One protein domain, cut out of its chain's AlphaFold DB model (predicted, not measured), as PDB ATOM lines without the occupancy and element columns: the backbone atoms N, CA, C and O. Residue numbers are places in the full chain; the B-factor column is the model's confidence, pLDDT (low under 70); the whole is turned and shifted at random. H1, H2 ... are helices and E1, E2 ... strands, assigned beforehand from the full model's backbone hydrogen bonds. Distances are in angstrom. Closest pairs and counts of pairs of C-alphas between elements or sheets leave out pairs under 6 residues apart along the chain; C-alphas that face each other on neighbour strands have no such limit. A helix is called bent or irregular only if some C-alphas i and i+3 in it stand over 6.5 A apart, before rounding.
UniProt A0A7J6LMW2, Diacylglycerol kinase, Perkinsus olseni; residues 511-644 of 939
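Overview. This is residues 511 to 644 of the 939 residues of the protein "Diacylglycerol kinase" of Perkinsus olseni (UniProt A0A7J6LMW2). A twisted, four-stranded parallel sheet runs through the middle, with H3 across one face and the short H1 on the other. H2 packs near the end where E3 and E4 begin, H4 lies near the last residues of E4, and the irregular H5 grazes the sheet after a long link. You have 134 residues with five named helices and four named strands, in the order E1 H1 E2 H2 E3 H3 E4 H4 H5; the sheet's order is E2 E1 E3 E4. The class is mixed, helices and strands; the whole is compact, with a radius of gyration of the C-alphas of 14.0 A, and rounded, spanning 36 by 30 by 29 A.

Along the chain. Find C-alpha 511 at (38.964, -29.550, 130.247); there E1 begins and runs to residue 514. H1 is residues 524 to 528, E2 residues 539 to 542, and H2 residues 553 to 564, 16.4 A long. E3, residues 572 to 578, is 19.1 A long; H3, residues 580 to 592, begins with C-alpha 580 at (48.963, -15.919, 125.805) and is 18.5 A long. E4, residues 600 to 606, is 19.2 A long. H4 is residues 612 to 616, and H5, residues 629 to 642, is 21.4 A long and ends with C-alpha 642 at (30.856, -25.799, 122.597). H5 is irregular: C-alphas 630 and 633 are 8.3 A apart.

Arrangement. Begin with E1, parallel to E2 at 23 degrees, where N 512 and O 539 are 2.8 A apart, within hydrogen-bond range. On its other side E1 is parallel to E3 at 16 degrees; look at N 513 and O 575, 2.8 A. E3 and E4 are parallel at 25 degrees, with N 605 and O 576 at 2.8 A. E1, H1, E2 and E3, H3, E4 are strand-helix-strand units, two parallel neighbour strands with a helix between, each with a right-handed crossover; E2, H2, E3 is a split one, E1 standing between its strands, also right-handed. H1 is on the sheet at a height of 8.5 A, on the opposite face from H3; the closest C-alphas of H1 and E1 are those of Gly 524 and Val 514, 6.7 A apart, and the closest of H1 and E2 are those of Leu 527 and Val 540, 6.8 A apart. H2 is on the sheet at a height of 9.7 A, with the closest C-alphas to E3 those of Val 563 and Thr 572, 6.3 A. H3, at a height of 8.7 A, is over E3 and slantwise to the strands, at 34 degrees to E3 on the local plane; the closest C-alphas are those of Ala 576 and Val 583, 5.3 A. H4 only grazes the sheet with residues 612 to 615, and H5 with residues 634 to 642. In H2, H3 and H4 every O i to N i+4 pair is within hydrogen-bond range; in H5 6 of 10 are, and in H1 0 of 1, against 2 of 2 O i to N i+3 pairs.

Size, cuts and confidence. The two C-alphas farthest apart are those of Gly 594 and Pro 629, 39.3 A. The printed part has no cut, and the link from H4 to H5, residues 617 to 628, is long. The model's mean pLDDT over the printed part is 74.7; look for values under 70 at residues 529 to 537, 544 to 556, 610 and 621 to 633.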
ATOM      1  N   TYR A 511      38.091 -29.741 129.090       83.00
ATOM      2  CA  TYR A 511      38.964 -29.550 130.247       83.00
ATOM      3  C   TYR A 511      39.411 -28.087 130.346       83.00
ATOM      4  O   TYR A 511      39.780 -27.497 129.334       83.00
ATOM      5  N   ILE A 512      39.424 -27.499 131.544       83.81
ATOM      6  CA  ILE A 512      39.868 -26.114 131.782       83.81
ATOM      7  C   ILE A 512      41.192 -26.132 132.550       83.81
ATOM      8  O   ILE A 512      41.252 -26.595 133.685       83.81
ATOM      9  N   PHE A 513      42.264 -25.624 131.944       85.50
ATOM     10  CA  PHE A 513      43.601 -25.552 132.540       85.50
ATOM     11  C   PHE A 513      43.837 -24.121 133.052       85.50
ATOM     12  O   PHE A 513      44.022 -23.186 132.270       85.50
ATOM     13  N   VAL A 514      43.809 -23.928 134.371       84.50
ATOM     14  CA  VAL A 514      43.793 -22.610 135.024       84.50
ATOM     15  C   VAL A 514      45.176 -22.209 135.527       84.50
ATOM     16  O   VAL A 514      45.761 -22.914 136.342       84.50
ATOM     17  N   ASN A 515      45.668 -21.034 135.125       84.50
ATOM     18  CA  ASN A 515      46.826 -20.380 135.742       84.50
ATOM     19  C   ASN A 515      46.350 -19.346 136.785       84.50
ATOM     20  O   ASN A 515      46.039 -18.208 136.411       84.50
ATOM     21  N   PRO A 516      46.337 -19.673 138.093       79.75
ATOM     22  CA  PRO A 516      45.711 -18.844 139.124       79.75
ATOM     23  C   PRO A 516      46.457 -17.539 139.433       79.75
ATOM     24  O   PRO A 516      45.979 -16.746 140.237       79.75
ATOM     25  N   LYS A 517      47.614 -17.260 138.810       76.06
ATOM     26  CA  LYS A 517      48.255 -15.934 138.900       76.06
ATOM     27  C   LYS A 517      47.706 -14.930 137.875       76.06
ATOM     28  O   LYS A 517      47.890 -13.724 138.047       76.06
ATOM     29  N   SER A 518      47.016 -15.393 136.832       76.75
ATOM     30  CA  SER A 518      46.490 -14.533 135.765       76.75
ATOM     31  C   SER A 518      45.317 -13.652 136.217       76.75
ATOM     32  O   SER A 518      44.604 -13.961 137.169       76.75
ATOM     33  N   GLY A 519      45.112 -12.526 135.523       70.69
ATOM     34  CA  GLY A 519      43.974 -11.623 135.748       70.69
ATOM     35  C   GLY A 519      44.006 -10.806 137.042       70.69
ATOM     36  O   GLY A 519      42.981 -10.237 137.413       70.69
ATOM     37  N   GLY A 520      45.144 -10.765 137.745       71.25
ATOM     38  CA  GLY A 520      45.198 -10.295 139.132       71.25
ATOM     39  C   GLY A 520      44.545 -11.319 140.062       71.25
ATOM     40  O   GLY A 520      43.602 -10.994 140.773       71.25
ATOM     41  N   ARG A 521      45.001 -12.576 139.964       77.12
ATOM     42  CA  ARG A 521      44.459 -13.801 140.590       77.12
ATOM     43  C   ARG A 521      43.065 -14.268 140.146       77.12
ATOM     44  O   ARG A 521      42.747 -15.427 140.371       77.12
ATOM     45  N   LYS A 522      42.293 -13.452 139.421       78.81
ATOM     46  CA  LYS A 522      40.905 -13.754 138.998       78.81
ATOM     47  C   LYS A 522      40.707 -15.000 138.130       78.81
ATOM     48  O   LYS A 522      39.589 -15.480 137.986       78.81
ATOM     49  N   ALA A 523      41.769 -15.520 137.517       81.31
ATOM     50  CA  ALA A 523      41.698 -16.823 136.860       81.31
ATOM     51  C   ALA A 523      41.500 -17.961 137.884       81.31
ATOM     52  O   ALA A 523      40.798 -18.925 137.599       81.31
ATOM     53  N   GLY A 524      42.081 -17.827 139.084       81.38
ATOM     54  CA  GLY A 524      41.972 -18.791 140.178       81.38
ATOM     55  C   GLY A 524      40.558 -18.940 140.736       81.38
ATOM     56  O   GLY A 524      40.221 -20.025 141.194       81.38
ATOM     57  N   ASP A 525      39.699 -17.925 140.601       80.56
ATOM     58  CA  ASP A 525      38.295 -17.971 141.039       80.56
ATOM     59  C   ASP A 525      37.513 -19.127 140.368       80.56
ATOM     60  O   ASP A 525      36.563 -19.656 140.943       80.56
ATOM     61  N   ILE A 526      37.957 -19.586 139.186       79.19
ATOM     62  CA  ILE A 526      37.410 -20.761 138.481       79.19
ATOM     63  C   ILE A 526      37.642 -22.064 139.269       79.19
ATOM     64  O   ILE A 526      36.781 -22.939 139.256       79.19
ATOM     65  N   LEU A 527      38.766 -22.195 139.985       78.00
ATOM     66  CA  LEU A 527      39.094 -23.375 140.804       78.00
ATOM     67  C   LEU A 527      38.207 -23.495 142.057       78.00
ATOM     68  O   LEU A 527      38.195 -24.542 142.699       78.00
ATOM     69  N   HIS A 528      37.483 -22.430 142.405       75.81
ATOM     70  CA  HIS A 528      36.609 -22.352 143.575       75.81
ATOM     71  C   HIS A 528      35.114 -22.364 143.210       75.81
ATOM     72  O   HIS A 528      34.261 -22.224 144.087       75.81
ATOM     73  N   LEU A 529      34.772 -22.550 141.928       68.50
ATOM     74  CA  LEU A 529      33.389 -22.745 141.497       68.50
ATOM     75  C   LEU A 529      32.863 -24.106 141.987       68.50
ATOM     76  O   LEU A 529      33.485 -25.131 141.698       68.50
ATOM     77  N   PRO A 530      31.707 -24.167 142.679       60.16
ATOM     78  CA  PRO A 530      31.146 -25.448 143.092       60.16
ATOM     79  C   PRO A 530      30.758 -26.299 141.877       60.16
ATOM     80  O   PRO A 530      30.238 -25.785 140.886       60.16
ATOM     81  N   ASN A 531      30.948 -27.615 141.998       52.41
ATOM     82  CA  ASN A 531      30.789 -28.613 140.931       52.41
ATOM     83  C   ASN A 531      29.521 -28.467 140.041       52.41
ATOM     84  O   ASN A 531      29.662 -28.586 138.830       52.41
ATOM     85  N   PRO A 532      28.301 -28.142 140.534       46.22
ATOM     86  CA  PRO A 532      27.139 -27.955 139.649       46.22
ATOM     87  C   PRO A 532      27.154 -26.679 138.781       46.22
ATOM     88  O   PRO A 532      26.297 -26.553 137.909       46.22
ATOM     89  N   TYR A 533      28.069 -25.724 139.006       49.53
ATOM     90  CA  TYR A 533      28.123 -24.456 138.257       49.53
ATOM     91  C   TYR A 533      29.112 -24.448 137.092       49.53
ATOM     92  O   TYR A 533      29.009 -23.560 136.250       49.53
ATOM     93  N   VAL A 534      30.031 -25.411 137.031       55.50
ATOM     94  CA  VAL A 534      30.753 -25.755 135.800       55.50
ATOM     95  C   VAL A 534      30.009 -26.953 135.210       55.50
ATOM     96  O   VAL A 534      29.722 -27.897 135.940       55.50
ATOM     97  N   TYR A 535      29.622 -26.907 133.931       54.91
ATOM     98  CA  TYR A 535      28.709 -27.903 133.348       54.91
ATOM     99  C   TYR A 535      29.083 -29.357 133.680       54.91
ATOM    100  O   TYR A 535      30.247 -29.746 133.599       54.91
ATOM    101  N   LYS A 536      28.061 -30.148 134.036       54.91
ATOM    102  CA  LYS A 536      28.128 -31.492 134.637       54.91
ATOM    103  C   LYS A 536      29.137 -32.423 133.931       54.91
ATOM    104  O   LYS A 536      28.775 -33.149 133.007       54.91
ATOM    105  N   GLY A 537      30.388 -32.428 134.405       62.47
ATOM    106  CA  GLY A 537      31.489 -33.266 133.908       62.47
ATOM    107  C   GLY A 537      32.588 -32.566 133.091       62.47
ATOM    108  O   GLY A 537      33.453 -33.260 132.565       62.47
ATOM    109  N   ILE A 538      32.611 -31.233 132.996       74.88
ATOM    110  CA  ILE A 538      33.823 -30.490 132.607       74.88
ATOM    111  C   ILE A 538      34.832 -30.566 133.759       74.88
ATOM    112  O   ILE A 538      34.510 -30.205 134.890       74.88
ATOM    113  N   ALA A 539      36.060 -31.003 133.481       75.81
ATOM    114  CA  ALA A 539      37.113 -31.103 134.492       75.81
ATOM    115  C   ALA A 539      38.011 -29.853 134.506       75.81
ATOM    116  O   ALA A 539      38.397 -29.335 133.457       75.81
ATOM    117  N   VAL A 540      38.364 -29.368 135.699       78.00
ATOM    118  CA  VAL A 540      39.166 -28.148 135.902       78.00
ATOM    119  C   VAL A 540      40.472 -28.507 136.616       78.00
ATOM    120  O   VAL A 540      40.447 -29.190 137.636       78.00
ATOM    121  N   TYR A 541      41.609 -28.035 136.100       76.94
ATOM    122  CA  TYR A 541      42.947 -28.354 136.610       76.94
ATOM    123  C   TYR A 541      43.804 -27.106 136.863       76.94
ATOM    124  O   TYR A 541      43.687 -26.094 136.173       76.94
ATOM    125  N   HIS A 542      44.717 -27.199 137.834       76.38
ATOM    126  CA  HIS A 542      45.599 -26.112 138.272       76.38
ATOM    127  C   HIS A 542      46.988 -26.196 137.606       76.38
ATOM    128  O   HIS A 542      47.804 -27.069 137.919       76.38
ATOM    129  N   LEU A 543      47.322 -25.211 136.768       70.38
ATOM    130  CA  LEU A 543      48.670 -24.988 136.231       70.38
ATOM    131  C   LEU A 543      49.557 -24.266 137.253       70.38
ATOM    132  O   LEU A 543      49.135 -23.299 137.886       70.38
ATOM    133  N   ASN A 544      50.804 -24.703 137.401       59.34
ATOM    134  CA  ASN A 544      51.830 -23.967 138.136       59.34
ATOM    135  C   ASN A 544      52.521 -22.929 137.223       59.34
ATOM    136  O   ASN A 544      52.404 -22.968 135.999       59.34
ATOM    137  N   VAL A 545      53.266 -22.000 137.826       46.03
ATOM    138  CA  VAL A 545      53.908 -20.845 137.161       46.03
ATOM    139  C   VAL A 545      54.839 -21.259 136.014       46.03
ATOM    140  O   VAL A 545      54.936 -20.559 135.016       46.03
ATOM    141  N   SER A 546      55.484 -22.416 136.147       44.38
ATOM    142  CA  SER A 546      56.412 -23.030 135.192       44.38
ATOM    143  C   SER A 546      55.736 -23.780 134.031       44.38
ATOM    144  O   SER A 546      56.394 -24.555 133.342       44.38
ATOM    145  N   GLY A 547      54.418 -23.642 133.844       45.38
ATOM    146  CA  GLY A 547      53.650 -24.373 132.821       45.38
ATOM    147  C   GLY A 547      53.427 -25.862 133.126       45.38
ATOM    148  O   GLY A 547      52.741 -26.553 132.380       45.38
ATOM    149  N   THR A 548      53.962 -26.371 134.236       46.22
ATOM    150  CA  THR A 548      53.731 -27.737 134.722       46.22
ATOM    151  C   THR A 548      52.452 -27.809 135.555       46.22
ATOM    152  O   THR A 548      52.199 -26.915 136.363       46.22
ATOM    153  N   LEU A 549      51.669 -28.885 135.433       49.94
ATOM    154  CA  LEU A 549      50.574 -29.161 136.374       49.94
ATOM    155  C   LEU A 549      51.111 -29.317 137.802       49.94
ATOM    156  O   LEU A 549      52.225 -29.809 138.010       49.94
ATOM    157  N   ARG A 550      50.321 -28.890 138.791       43.94
ATOM    158  CA  ARG A 550      50.682 -29.060 140.198       43.94
ATOM    159  C   ARG A 550      50.358 -30.480 140.669       43.94
ATOM    160  O   ARG A 550      49.231 -30.756 141.056       43.94
ATOM    161  N   GLU A 551      51.386 -31.325 140.655       45.66
ATOM    162  CA  GLU A 551      51.569 -32.556 141.455       45.66
ATOM    163  C   GLU A 551      50.584 -33.726 141.235       45.66
ATOM    164  O   GLU A 551      50.992 -34.876 141.405       45.66
ATOM    165  N   ASP A 552      49.363 -33.504 140.742       54.16
ATOM    166  CA  ASP A 552      48.428 -34.581 140.404       54.16
ATOM    167  C   ASP A 552      48.768 -35.257 139.060       54.16
ATOM    168  O   ASP A 552      48.203 -34.983 137.994       54.16
ATOM    169  N   LYS A 553      49.702 -36.209 139.132       60.25
ATOM    170  CA  LYS A 553      50.019 -37.133 138.032       60.25
ATOM    171  C   LYS A 553      48.836 -38.040 137.656       60.25
ATOM    172  O   LYS A 553      48.837 -38.586 136.553       60.25
ATOM    173  N   SER A 554      47.845 -38.233 138.534       60.66
ATOM    174  CA  SER A 554      46.692 -39.104 138.275       60.66
ATOM    175  C   SER A 554      45.666 -38.426 137.362       60.66
ATOM    176  O   SER A 554      45.265 -39.030 136.366       60.66
ATOM    177  N   ALA A 555      45.355 -37.147 137.597       64.69
ATOM    178  CA  ALA A 555      44.519 -36.317 136.726       64.69
ATOM    179  C   ALA A 555      45.074 -36.231 135.297       64.69
ATOM    180  O   ALA A 555      44.352 -36.440 134.321       64.69
ATOM    181  N   LEU A 556      46.381 -35.996 135.164       67.88
ATOM    182  CA  LEU A 556      47.064 -35.962 133.868       67.88
ATOM    183  C   LEU A 556      47.055 -37.334 133.165       67.88
ATOM    184  O   LEU A 556      46.826 -37.411 131.956       67.88
ATOM    185  N   LYS A 557      47.249 -38.430 133.913       72.69
ATOM    186  CA  LYS A 557      47.165 -39.803 133.386       72.69
ATOM    187  C   LYS A 557      45.742 -40.164 132.944       72.69
ATOM    188  O   LYS A 557      45.588 -40.846 131.932       72.69
ATOM    189  N   ALA A 558      44.717 -39.685 133.654       70.69
ATOM    190  CA  ALA A 558      43.320 -39.801 133.242       70.69
ATOM    191  C   ALA A 558      43.072 -39.017 131.945       70.69
ATOM    192  O   ALA A 558      42.720 -39.627 130.941       70.69
ATOM    193  N   PHE A 559      43.399 -37.721 131.911       78.88
ATOM    194  CA  PHE A 559      43.291 -36.886 130.710       78.88
ATOM    195  C   PHE A 559      43.966 -37.527 129.480       78.88
ATOM    196  O   PHE A 559      43.338 -37.655 128.432       78.88
ATOM    197  N   ARG A 560      45.212 -38.013 129.599       80.12
ATOM    198  CA  ARG A 560      45.923 -38.662 128.480       80.12
ATOM    199  C   ARG A 560      45.222 -39.939 127.994       80.12
ATOM    200  O   ARG A 560      45.178 -40.179 126.789       80.12
ATOM    201  N   ARG A 561      44.668 -40.742 128.908       78.62
ATOM    202  CA  ARG A 561      43.876 -41.947 128.594       78.62
ATOM    203  C   ARG A 561      42.545 -41.598 127.921       78.62
ATOM    204  O   ARG A 561      42.064 -42.352 127.081       78.62
ATOM    205  N   ASP A 562      41.946 -40.474 128.285       77.94
ATOM    206  CA  ASP A 562      40.659 -40.045 127.745       77.94
ATOM    207  C   ASP A 562      40.843 -39.418 126.338       77.94
ATOM    208  O   ASP A 562      40.059 -39.696 125.425       77.94
ATOM    209  N   VAL A 563      41.956 -38.702 126.100       83.19
ATOM    210  CA  VAL A 563      42.390 -38.277 124.751       83.19
ATOM    211  C   VAL A 563      42.755 -39.477 123.871       83.19
ATOM    212  O   VAL A 563      42.311 -39.533 122.726       83.19
ATOM    213  N   SER A 564      43.503 -40.473 124.364       81.88
ATOM    214  CA  SER A 564      43.855 -41.638 123.530       81.88
ATOM    215  C   SER A 564      42.627 -42.462 123.119       81.88
ATOM    216  O   SER A 564      42.570 -42.945 121.989       81.88
ATOM    217  N   LYS A 565      41.605 -42.530 123.985       80.12
ATOM    218  CA  LYS A 565      40.276 -43.105 123.706       80.12
ATOM    219  C   LYS A 565      39.348 -42.210 122.868       80.12
ATOM    220  O   LYS A 565      38.192 -42.573 122.652       80.12
ATOM    221  N   THR A 566      39.798 -41.043 122.410       72.94
ATOM    222  CA  THR A 566      38.994 -40.178 121.536       72.94
ATOM    223  C   THR A 566      39.009 -40.728 120.095       72.94
ATOM    224  O   THR A 566      40.100 -40.893 119.531       72.94
ATOM    225  N   PRO A 567      37.836 -41.032 119.491       77.69
ATOM    226  CA  PRO A 567      37.726 -41.430 118.085       77.69
ATOM    227  C   PRO A 567      38.214 -40.326 117.151       77.69
ATOM    228  O   PRO A 567      38.115 -39.150 117.483       77.69
ATOM    229  N   GLU A 568      38.693 -40.703 115.971       71.06
ATOM    230  CA  GLU A 568      39.424 -39.816 115.051       71.06
ATOM    231  C   GLU A 568      38.597 -38.617 114.563       71.06
ATOM    232  O   GLU A 568      39.125 -37.517 114.430       71.06
ATOM    233  N   ASN A 569      37.281 -38.799 114.416       70.56
ATOM    234  CA  ASN A 569      36.335 -37.762 113.989       70.56
ATOM    235  C   ASN A 569      35.821 -36.863 115.138       70.56
ATOM    236  O   ASN A 569      34.815 -36.173 114.978       70.56
ATOM    237  N   VAL A 570      36.446 -36.890 116.321       78.06
ATOM    238  CA  VAL A 570      36.050 -36.069 117.478       78.06
ATOM    239  C   VAL A 570      37.287 -35.500 118.171       78.06
ATOM    240  O   VAL A 570      38.345 -36.118 118.185       78.06
ATOM    241  N   PHE A 571      37.147 -34.341 118.812       82.19
ATOM    242  CA  PHE A 571      38.247 -33.686 119.516       82.19
ATOM    243  C   PHE A 571      38.004 -33.552 121.017       82.19
ATOM    244  O   PHE A 571      36.871 -33.407 121.480       82.19
ATOM    245  N   THR A 572      39.098 -33.544 121.774       87.00
ATOM    246  CA  THR A 572      39.122 -33.095 123.167       87.00
ATOM    247  C   THR A 572      39.398 -31.593 123.219       87.00
ATOM    248  O   THR A 572      40.404 -31.118 122.700       87.00
ATOM    249  N   ARG A 573      38.512 -30.827 123.857       86.81
ATOM    250  CA  ARG A 573      38.638 -29.374 124.029       86.81
ATOM    251  C   ARG A 573      39.462 -29.056 125.278       86.81
ATOM    252  O   ARG A 573      39.126 -29.518 126.368       86.81
ATOM    253  N   VAL A 574      40.502 -28.232 125.142       88.81
ATOM    254  CA  VAL A 574      41.318 -27.741 126.267       88.81
ATOM    255  C   VAL A 574      41.257 -26.217 126.330       88.81
ATOM    256  O   VAL A 574      41.633 -25.522 125.386       88.81
ATOM    257  N   LEU A 575      40.769 -25.698 127.458       87.81
ATOM    258  CA  LEU A 575      40.524 -24.281 127.686       87.81
ATOM    259  C   LEU A 575      41.623 -23.709 128.593       87.81
ATOM    260  O   LEU A 575      41.606 -23.913 129.805       87.81
ATOM    261  N   ALA A 576      42.586 -22.988 128.025       88.81
ATOM    262  CA  ALA A 576      43.642 -22.333 128.789       88.81
ATOM    263  C   ALA A 576      43.103 -21.044 129.436       88.81
ATOM    264  O   ALA A 576      42.790 -20.083 128.734       88.81
ATOM    265  N   ALA A 577      43.002 -20.987 130.766       87.56
ATOM    266  CA  ALA A 577      42.568 -19.788 131.485       87.56
ATOM    267  C   ALA A 577      43.775 -18.996 132.005       87.56
ATOM    268  O   ALA A 577      44.378 -19.332 133.029       87.56
ATOM    269  N   GLY A 578      44.140 -17.936 131.279       84.75
ATOM    270  CA  GLY A 578      45.327 -17.138 131.578       84.75
ATOM    271  C   GLY A 578      45.643 -16.073 130.529       84.75
ATOM    272  O   GLY A 578      44.741 -15.517 129.908       84.75
ATOM    273  N   GLY A 579      46.927 -15.764 130.342       83.25
ATOM    274  CA  GLY A 579      47.420 -14.973 129.202       83.25
ATOM    275  C   GLY A 579      47.932 -15.845 128.055       83.25
ATOM    276  O   GLY A 579      47.871 -17.067 128.135       83.25
ATOM    277  N   ASP A 580      48.487 -15.230 127.015       82.25
ATOM    278  CA  ASP A 580      48.963 -15.919 125.805       82.25
ATOM    279  C   ASP A 580      50.037 -16.982 126.118       82.25
ATOM    280  O   ASP A 580      49.902 -18.140 125.727       82.25
ATOM    281  N   GLY A 581      51.014 -16.650 126.971       79.62
ATOM    282  CA  GLY A 581      51.991 -17.616 127.499       79.62
ATOM    283  C   GLY A 581      51.381 -18.766 128.322       79.62
ATOM    284  O   GLY A 581      52.011 -19.803 128.496       79.62
ATOM    285  N   THR A 582      50.133 -18.646 128.798       82.81
ATOM    286  CA  THR A 582      49.396 -19.775 129.407       82.81
ATOM    287  C   THR A 582      48.825 -20.715 128.344       82.81
ATOM    288  O   THR A 582      48.834 -21.924 128.560       82.81
ATOM    289  N   VAL A 583      48.398 -20.198 127.186       87.56
ATOM    290  CA  VAL A 583      48.005 -21.015 126.022       87.56
ATOM    291  C   VAL A 583      49.216 -21.814 125.530       87.56
ATOM    292  O   VAL A 583      49.169 -23.042 125.476       87.56
ATOM    293  N   MET A 584      50.346 -21.132 125.305       84.44
ATOM    294  CA  MET A 584      51.618 -21.764 124.938       84.44
ATOM    295  C   MET A 584      52.113 -22.751 126.013       84.44
ATOM    296  O   MET A 584      52.607 -23.835 125.692       84.44
ATOM    297  N   GLY A 585      51.937 -22.429 127.298       80.00
ATOM    298  CA  GLY A 585      52.223 -23.337 128.412       80.00
ATOM    299  C   GLY A 585      51.413 -24.637 128.345       80.00
ATOM    300  O   GLY A 585      51.983 -25.713 128.514       80.00
ATOM    301  N   CYS A 586      50.119 -24.560 128.014       83.19
ATOM    302  CA  CYS A 586      49.273 -25.742 127.817       83.19
ATOM    303  C   CYS A 586      49.759 -26.602 126.643       83.19
ATOM    304  O   CYS A 586      49.901 -27.811 126.800       83.19
ATOM    305  N   VAL A 587      50.069 -26.000 125.490       85.62
ATOM    306  CA  VAL A 587      50.574 -26.737 124.315       85.62
ATOM    307  C   VAL A 587      51.898 -27.447 124.629       85.62
ATOM    308  O   VAL A 587      52.063 -28.624 124.309       85.62
ATOM    309  N   ASN A 588      52.826 -26.770 125.313       81.50
ATOM    310  CA  ASN A 588      54.103 -27.363 125.720       81.50
ATOM    311  C   ASN A 588      53.942 -28.511 126.719       81.50
ATOM    312  O   ASN A 588      54.620 -29.528 126.579       81.50
ATOM    313  N   LEU A 589      53.045 -28.363 127.696       80.06
ATOM    314  CA  LEU A 589      52.686 -29.414 128.647       80.06
ATOM    315  C   LEU A 589      52.130 -30.645 127.918       80.06
ATOM    316  O   LEU A 589      52.666 -31.737 128.070       80.06
ATOM    317  N   LEU A 590      51.108 -30.470 127.076       83.31
ATOM    318  CA  LEU A 590      50.485 -31.560 126.317       83.31
ATOM    319  C   LEU A 590      51.512 -32.306 125.446       83.31
ATOM    320  O   LEU A 590      51.571 -33.536 125.471       83.31
ATOM    321  N   ARG A 591      52.383 -31.562 124.750       81.75
ATOM    322  CA  ARG A 591      53.494 -32.114 123.960       81.75
ATOM    323  C   ARG A 591      54.483 -32.908 124.820       81.75
ATOM    324  O   ARG A 591      54.865 -34.011 124.439       81.75
ATOM    325  N   LYS A 592      54.899 -32.365 125.971       81.12
ATOM    326  CA  LYS A 592      55.862 -33.007 126.886       81.12
ATOM    327  C   LYS A 592      55.337 -34.336 127.436       81.12
ATOM    328  O   LYS A 592      56.098 -35.286 127.570       81.12
ATOM    329  N   GLU A 593      54.043 -34.402 127.730       80.00
ATOM    330  CA  GLU A 593      53.405 -35.568 128.350       80.00
ATOM    331  C   GLU A 593      52.961 -36.634 127.327       80.00
ATOM    332  O   GLU A 593      52.322 -37.626 127.692       80.00
ATOM    333  N   GLY A 594      53.321 -36.467 126.047       83.62
ATOM    334  CA  GLY A 594      53.050 -37.430 124.977       83.62
ATOM    335  C   GLY A 594      51.573 -37.509 124.584       83.62
ATOM    336  O   GLY A 594      51.064 -38.601 124.324       83.62
ATOM    337  N   VAL A 595      50.872 -36.371 124.599       86.25
ATOM    338  CA  VAL A 595      49.489 -36.248 124.123       86.25
ATOM    339  C   VAL A 595      49.497 -35.933 122.627       86.25
ATOM    340  O   VAL A 595      50.188 -35.015 122.187       86.25
ATOM    341  N   ASP A 596      48.704 -36.670 121.848       86.31
ATOM    342  CA  ASP A 596      48.484 -36.369 120.433       86.31
ATOM    343  C   ASP A 596      47.685 -35.065 120.283       86.31
ATOM    344  O   ASP A 596      46.487 -35.008 120.572       86.31
ATOM    345  N   LEU A 597      48.366 -34.011 119.827       86.94
ATOM    346  CA  LEU A 597      47.772 -32.693 119.613       86.94
ATOM    347  C   LEU A 597      46.745 -32.681 118.470       86.94
ATOM    348  O   LEU A 597      45.895 -31.799 118.461       86.94
ATOM    349  N   ASN A 598      46.749 -33.657 117.552       86.12
ATOM    350  CA  ASN A 598      45.761 -33.717 116.467       86.12
ATOM    351  C   ASN A 598      44.351 -34.054 116.983       86.12
ATOM    352  O   ASN A 598      43.355 -33.638 116.382       86.12
ATOM    353  N   LYS A 599      44.268 -34.768 118.117       87.25
ATOM    354  CA  LYS A 599      43.025 -35.095 118.840       87.25
ATOM    355  C   LYS A 599      42.593 -34.009 119.834       87.25
ATOM    356  O   LYS A 599      41.594 -34.188 120.535       87.25
ATOM    357  N   VAL A 600      43.318 -32.891 119.914       90.00
ATOM    358  CA  VAL A 600      43.063 -31.794 120.857       90.00
ATOM    359  C   VAL A 600      42.772 -30.495 120.108       90.00
ATOM    360  O   VAL A 600      43.423 -30.176 119.120       90.00
ATOM    361  N   VAL A 601      41.814 -29.713 120.607       90.62
ATOM    362  CA  VAL A 601      41.544 -28.346 120.137       90.62
ATOM    363  C   VAL A 601      41.730 -27.376 121.301       90.62
ATOM    364  O   VAL A 601      41.152 -27.564 122.377       90.62
ATOM    365  N   ILE A 602      42.538 -26.339 121.091       91.88
ATOM    366  CA  ILE A 602      42.921 -25.352 122.110       91.88
ATOM    367  C   ILE A 602      42.015 -24.115 122.049       91.88
ATOM    368  O   ILE A 602      41.698 -23.618 120.973       91.88
ATOM    369  N   GLY A 603      41.634 -23.562 123.199       89.06
ATOM    370  CA  GLY A 603      41.002 -22.240 123.297       89.06
ATOM    371  C   GLY A 603      41.500 -21.455 124.512       89.06
ATOM    372  O   GLY A 603      42.188 -22.002 125.375       89.06
ATOM    373  N   HIS A 604      41.164 -20.163 124.595       88.75
ATOM    374  CA  HIS A 604      41.753 -19.227 125.566       88.75
ATOM    375  C   HIS A 604      40.712 -18.397 126.338       88.75
ATOM    376  O   HIS A 604      40.006 -17.584 125.749       88.75
ATOM    377  N   ILE A 605      40.645 -18.554 127.671       88.12
ATOM    378  CA  ILE A 605      39.858 -17.674 128.554       88.12
ATOM    379  C   ILE A 605      40.755 -16.475 128.944       88.12
ATOM    380  O   ILE A 605      41.745 -16.669 129.664       88.12
ATOM    381  N   PRO A 606      40.462 -15.241 128.476       86.69
ATOM    382  CA  PRO A 606      41.477 -14.193 128.302       86.69
ATOM    383  C   PRO A 606      41.744 -13.341 129.560       86.69
ATOM    384  O   PRO A 606      41.421 -12.152 129.627       86.69
ATOM    385  N   TYR A 607      42.383 -13.933 130.572       82.25
ATOM    386  CA  TYR A 607      42.807 -13.254 131.810       82.25
ATOM    387  C   TYR A 607      44.162 -12.511 131.709       82.25
ATOM    388  O   TYR A 607      44.584 -11.859 132.670       82.25
ATOM    389  N   GLY A 608      44.870 -12.582 130.580       75.69
ATOM    390  CA  GLY A 608      46.150 -11.896 130.364       75.69
ATOM    391  C   GLY A 608      46.046 -10.375 130.189       75.69
ATOM    392  O   GLY A 608      44.962  -9.809 130.089       75.69
ATOM    393  N   THR A 609      47.200  -9.695 130.146       70.25
ATOM    394  CA  THR A 609      47.287  -8.264 129.779       70.25
ATOM    395  C   THR A 609      47.299  -8.072 128.257       70.25
ATOM    396  O   THR A 609      46.716  -7.109 127.755       70.25
ATOM    397  N   GLY A 610      47.974  -8.986 127.544       69.06
ATOM    398  CA  GLY A 610      48.086  -9.028 126.086       69.06
ATOM    399  C   GLY A 610      46.794  -9.523 125.445       69.06
ATOM    400  O   GLY A 610      46.031  -8.708 124.924       69.06
ATOM    401  N   ASN A 611      46.535 -10.831 125.522       80.88
ATOM    402  CA  ASN A 611      45.416 -11.564 124.913       80.88
ATOM    403  C   ASN A 611      45.404 -11.499 123.373       80.88
ATOM    404  O   ASN A 611      44.347 -11.340 122.760       80.88
ATOM    405  N   GLY A 612      46.585 -11.515 122.748       83.44
ATOM    406  CA  GLY A 612      46.745 -11.522 121.290       83.44
ATOM    407  C   GLY A 612      46.012 -12.698 120.644       83.44
ATOM    408  O   GLY A 612      45.193 -12.484 119.751       83.44
ATOM    409  N   PHE A 613      46.202 -13.903 121.187       88.12
ATOM    410  CA  PHE A 613      45.556 -15.127 120.708       88.12
ATOM    411  C   PHE A 613      44.021 -15.016 120.730       88.12
ATOM    412  O   PHE A 613      43.364 -15.243 119.715       88.12
ATOM    413  N   ALA A 614      43.438 -14.569 121.849       87.94
ATOM    414  CA  ALA A 614      41.989 -14.385 121.981       87.94
ATOM    415  C   ALA A 614      41.391 -13.306 121.057       87.94
ATOM    416  O   ALA A 614      40.196 -13.353 120.776       87.94
ATOM    417  N   ARG A 615      42.172 -12.333 120.557       86.50
ATOM    418  CA  ARG A 615      41.658 -11.388 119.545       86.50
ATOM    419  C   ARG A 615      41.476 -12.061 118.196       86.50
ATOM    420  O   ARG A 615      40.404 -11.937 117.616       86.50
ATOM    421  N   VAL A 616      42.502 -12.762 117.714       87.56
ATOM    422  CA  VAL A 616      42.490 -13.350 116.365       87.56
ATOM    423  C   VAL A 616      41.601 -14.591 116.272       87.56
ATOM    424  O   VAL A 616      41.024 -14.849 115.227       87.56
ATOM    425  N   THR A 617      41.376 -15.274 117.398       88.69
ATOM    426  CA  THR A 617      40.357 -16.331 117.547       88.69
ATOM    427  C   THR A 617      38.961 -15.801 117.935       88.69
ATOM    428  O   THR A 617      38.063 -16.587 118.222       88.69
ATOM    429  N   GLY A 618      38.739 -14.480 117.959       84.81
ATOM    430  CA  GLY A 618      37.414 -13.859 118.133       84.81
ATOM    431  C   GLY A 618      36.846 -13.793 119.563       84.81
ATOM    432  O   GLY A 618      35.842 -13.114 119.787       84.81
ATOM    433  N   TRP A 619      37.483 -14.422 120.557       81.88
ATOM    434  CA  TRP A 619      37.062 -14.401 121.974       81.88
ATOM    435  C   TRP A 619      37.216 -13.036 122.670       81.88
ATOM    436  O   TRP A 619      36.581 -12.773 123.694       81.88
ATOM    437  N   GLY A 620      38.021 -12.137 122.108       72.88
ATOM    438  CA  GLY A 620      38.180 -10.763 122.572       72.88
ATOM    439  C   GLY A 620      39.080 -10.607 123.805       72.88
ATOM    440  O   GLY A 620      39.909 -11.450 124.129       72.88
ATOM    441  N   VAL A 621      38.974  -9.454 124.474       65.75
ATOM    442  CA  VAL A 621      39.992  -8.987 125.447       65.75
ATOM    443  C   VAL A 621      39.531  -8.933 126.904       65.75
ATOM    444  O   VAL A 621      40.314  -8.540 127.768       65.75
ATOM    445  N   LYS A 622      38.267  -9.262 127.190       66.81
ATOM    446  CA  LYS A 622      37.691  -9.212 128.541       66.81
ATOM    447  C   LYS A 622      37.426 -10.631 129.031       66.81
ATOM    448  O   LYS A 622      36.530 -11.288 128.515       66.81
ATOM    449  N   ALA A 623      38.158 -11.064 130.053       68.50
ATOM    450  CA  ALA A 623      37.800 -12.259 130.808       68.50
ATOM    451  C   ALA A 623      36.369 -12.151 131.383       68.50
ATOM    452  O   ALA A 623      35.929 -11.039 131.715       68.50
ATOM    453  N   PRO A 624      35.657 -13.281 131.550       69.81
ATOM    454  CA  PRO A 624      34.391 -13.302 132.271       69.81
ATOM    455  C   PRO A 624      34.587 -12.875 133.735       69.81
ATOM    456  O   PRO A 624      35.670 -13.009 134.310       69.81
ATOM    457  N   LYS A 625      33.521 -12.364 134.362       65.38
ATOM    458  CA  LYS A 625      33.493 -12.182 135.821       65.38
ATOM    459  C   LYS A 625      33.136 -13.512 136.478       65.38
ATOM    460  O   LYS A 625      32.076 -14.063 136.185       65.38
ATOM    461  N   VAL A 626      34.006 -13.976 137.368       65.25
ATOM    462  CA  VAL A 626      33.859 -15.211 138.142       65.25
ATOM    463  C   VAL A 626      34.120 -14.867 139.617       65.25
ATOM    464  O   VAL A 626      35.110 -14.190 139.875       65.25
ATOM    465  N   PRO A 627      33.244 -15.258 140.562       56.69
ATOM    466  CA  PRO A 627      31.842 -15.585 140.317       56.69
ATOM    467  C   PRO A 627      31.090 -14.385 139.707       56.69
ATOM    468  O   PRO A 627      31.390 -13.215 139.963       56.69
ATOM    469  N   GLY A 628      30.100 -14.681 138.871       59.34
ATOM    470  CA  GLY A 628      29.132 -13.701 138.368       59.34
ATOM    471  C   GLY A 628      27.752 -13.943 138.985       59.34
ATOM    472  O   GLY A 628      27.555 -14.982 139.617       59.34
ATOM    473  N   PRO A 629      26.760 -13.058 138.775       50.53
ATOM    474  CA  PRO A 629      25.370 -13.363 139.110       50.53
ATOM    475  C   PRO A 629      24.958 -14.708 138.488       50.53
ATOM    476  O   PRO A 629      25.057 -14.892 137.273       50.53
ATOM    477  N   ASN A 630      24.580 -15.664 139.341       53.97
ATOM    478  CA  ASN A 630      24.274 -17.062 139.006       53.97
ATOM    479  C   ASN A 630      25.363 -17.777 138.170       53.97
ATOM    480  O   ASN A 630      25.051 -18.670 137.388       53.97
ATOM    481  N   ASN A 631      26.629 -17.350 138.275       58.34
ATOM    482  CA  ASN A 631      27.761 -17.791 137.444       58.34
ATOM    483  C   ASN A 631      27.543 -17.691 135.920       58.34
ATOM    484  O   ASN A 631      28.333 -18.223 135.143       58.34
ATOM    485  N   LYS A 632      26.535 -16.930 135.469       59.22
ATOM    486  CA  LYS A 632      26.125 -16.884 134.059       59.22
ATOM    487  C   LYS A 632      27.286 -16.559 133.106       59.22
ATOM    488  O   LYS A 632      27.410 -17.175 132.059       59.22
ATOM    489  N   GLY A 633      28.191 -15.664 133.506       67.81
ATOM    490  CA  GLY A 633      29.313 -15.219 132.673       67.81
ATOM    491  C   GLY A 633      30.364 -16.278 132.307       67.81
ATOM    492  O   GLY A 633      31.078 -16.051 131.334       67.81
ATOM    493  N   ILE A 634      30.487 -17.399 133.036       71.31
ATOM    494  CA  ILE A 634      31.359 -18.516 132.614       71.31
ATOM    495  C   ILE A 634      30.590 -19.561 131.799       71.31
ATOM    496  O   ILE A 634      31.144 -20.098 130.845       71.31
ATOM    497  N   ASN A 635      29.307 -19.783 132.094       72.06
ATOM    498  CA  ASN A 635      28.488 -20.747 131.354       72.06
ATOM    499  C   ASN A 635      28.112 -20.224 129.962       72.06
ATOM    500  O   ASN A 635      28.395 -20.915 128.992       72.06
ATOM    501  N   ASP A 636      27.690 -18.956 129.839       74.19
ATOM    502  CA  ASP A 636      27.522 -18.269 128.544       74.19
ATOM    503  C   ASP A 636      28.783 -18.385 127.666       74.19
ATOM    504  O   ASP A 636      28.691 -18.439 126.439       74.19
ATOM    505  N   LEU A 637      29.976 -18.378 128.280       75.00
ATOM    506  CA  LEU A 637      31.245 -18.528 127.570       75.00
ATOM    507  C   LEU A 637      31.472 -19.984 127.143       75.00
ATOM    508  O   LEU A 637      31.764 -20.220 125.976       75.00
ATOM    509  N   ILE A 638      31.308 -20.949 128.052       74.62
ATOM    510  CA  ILE A 638      31.435 -22.382 127.749       74.62
ATOM    511  C   ILE A 638      30.477 -22.786 126.620       74.62
ATOM    512  O   ILE A 638      30.903 -23.464 125.689       74.62
ATOM    513  N   ASP A 639      29.231 -22.315 126.637       76.31
ATOM    514  CA  ASP A 639      28.235 -22.627 125.607       76.31
ATOM    515  C   ASP A 639      28.658 -22.116 124.220       76.31
ATOM    516  O   ASP A 639      28.585 -22.856 123.236       76.31
ATOM    517  N   GLN A 640      29.211 -20.901 124.140       77.88
ATOM    518  CA  GLN A 640      29.800 -20.383 122.898       77.88
ATOM    519  C   GLN A 640      31.021 -21.199 122.441       77.88
ATOM    520  O   GLN A 640      31.241 -21.335 121.242       77.88
ATOM    521  N   TRP A 641      31.813 -21.768 123.357       78.44
ATOM    522  CA  TRP A 641      32.965 -22.616 123.010       78.44
ATOM    523  C   TRP A 641      32.557 -24.024 122.560       78.44
ATOM    524  O   TRP A 641      33.215 -24.626 121.712       78.44
ATOM    525  N   LEU A 642      31.453 -24.556 123.089       75.94
ATOM    526  CA  LEU A 642      30.856 -25.799 122.597       75.94
ATOM    527  C   LEU A 642      30.309 -25.641 121.165       75.94
ATOM    528  O   LEU A 642      30.262 -26.630 120.430       75.94
ATOM    529  N   GLN A 643      29.976 -24.407 120.769       79.56
ATOM    530  CA  GLN A 643      29.539 -23.991 119.428       79.56
ATOM    531  C   GLN A 643      30.664 -23.371 118.569       79.56
ATOM    532  O   GLN A 643      30.401 -22.899 117.464       79.56
ATOM    533  N   ALA A 644      31.907 -23.347 119.062       84.25
ATOM    534  CA  ALA A 644      33.029 -22.738 118.356       84.25
ATOM    535  C   ALA A 644      33.398 -23.499 117.079       84.25
ATOM    536  O   ALA A 644      33.372 -24.732 117.037       84.25
TER     537      ALA A 644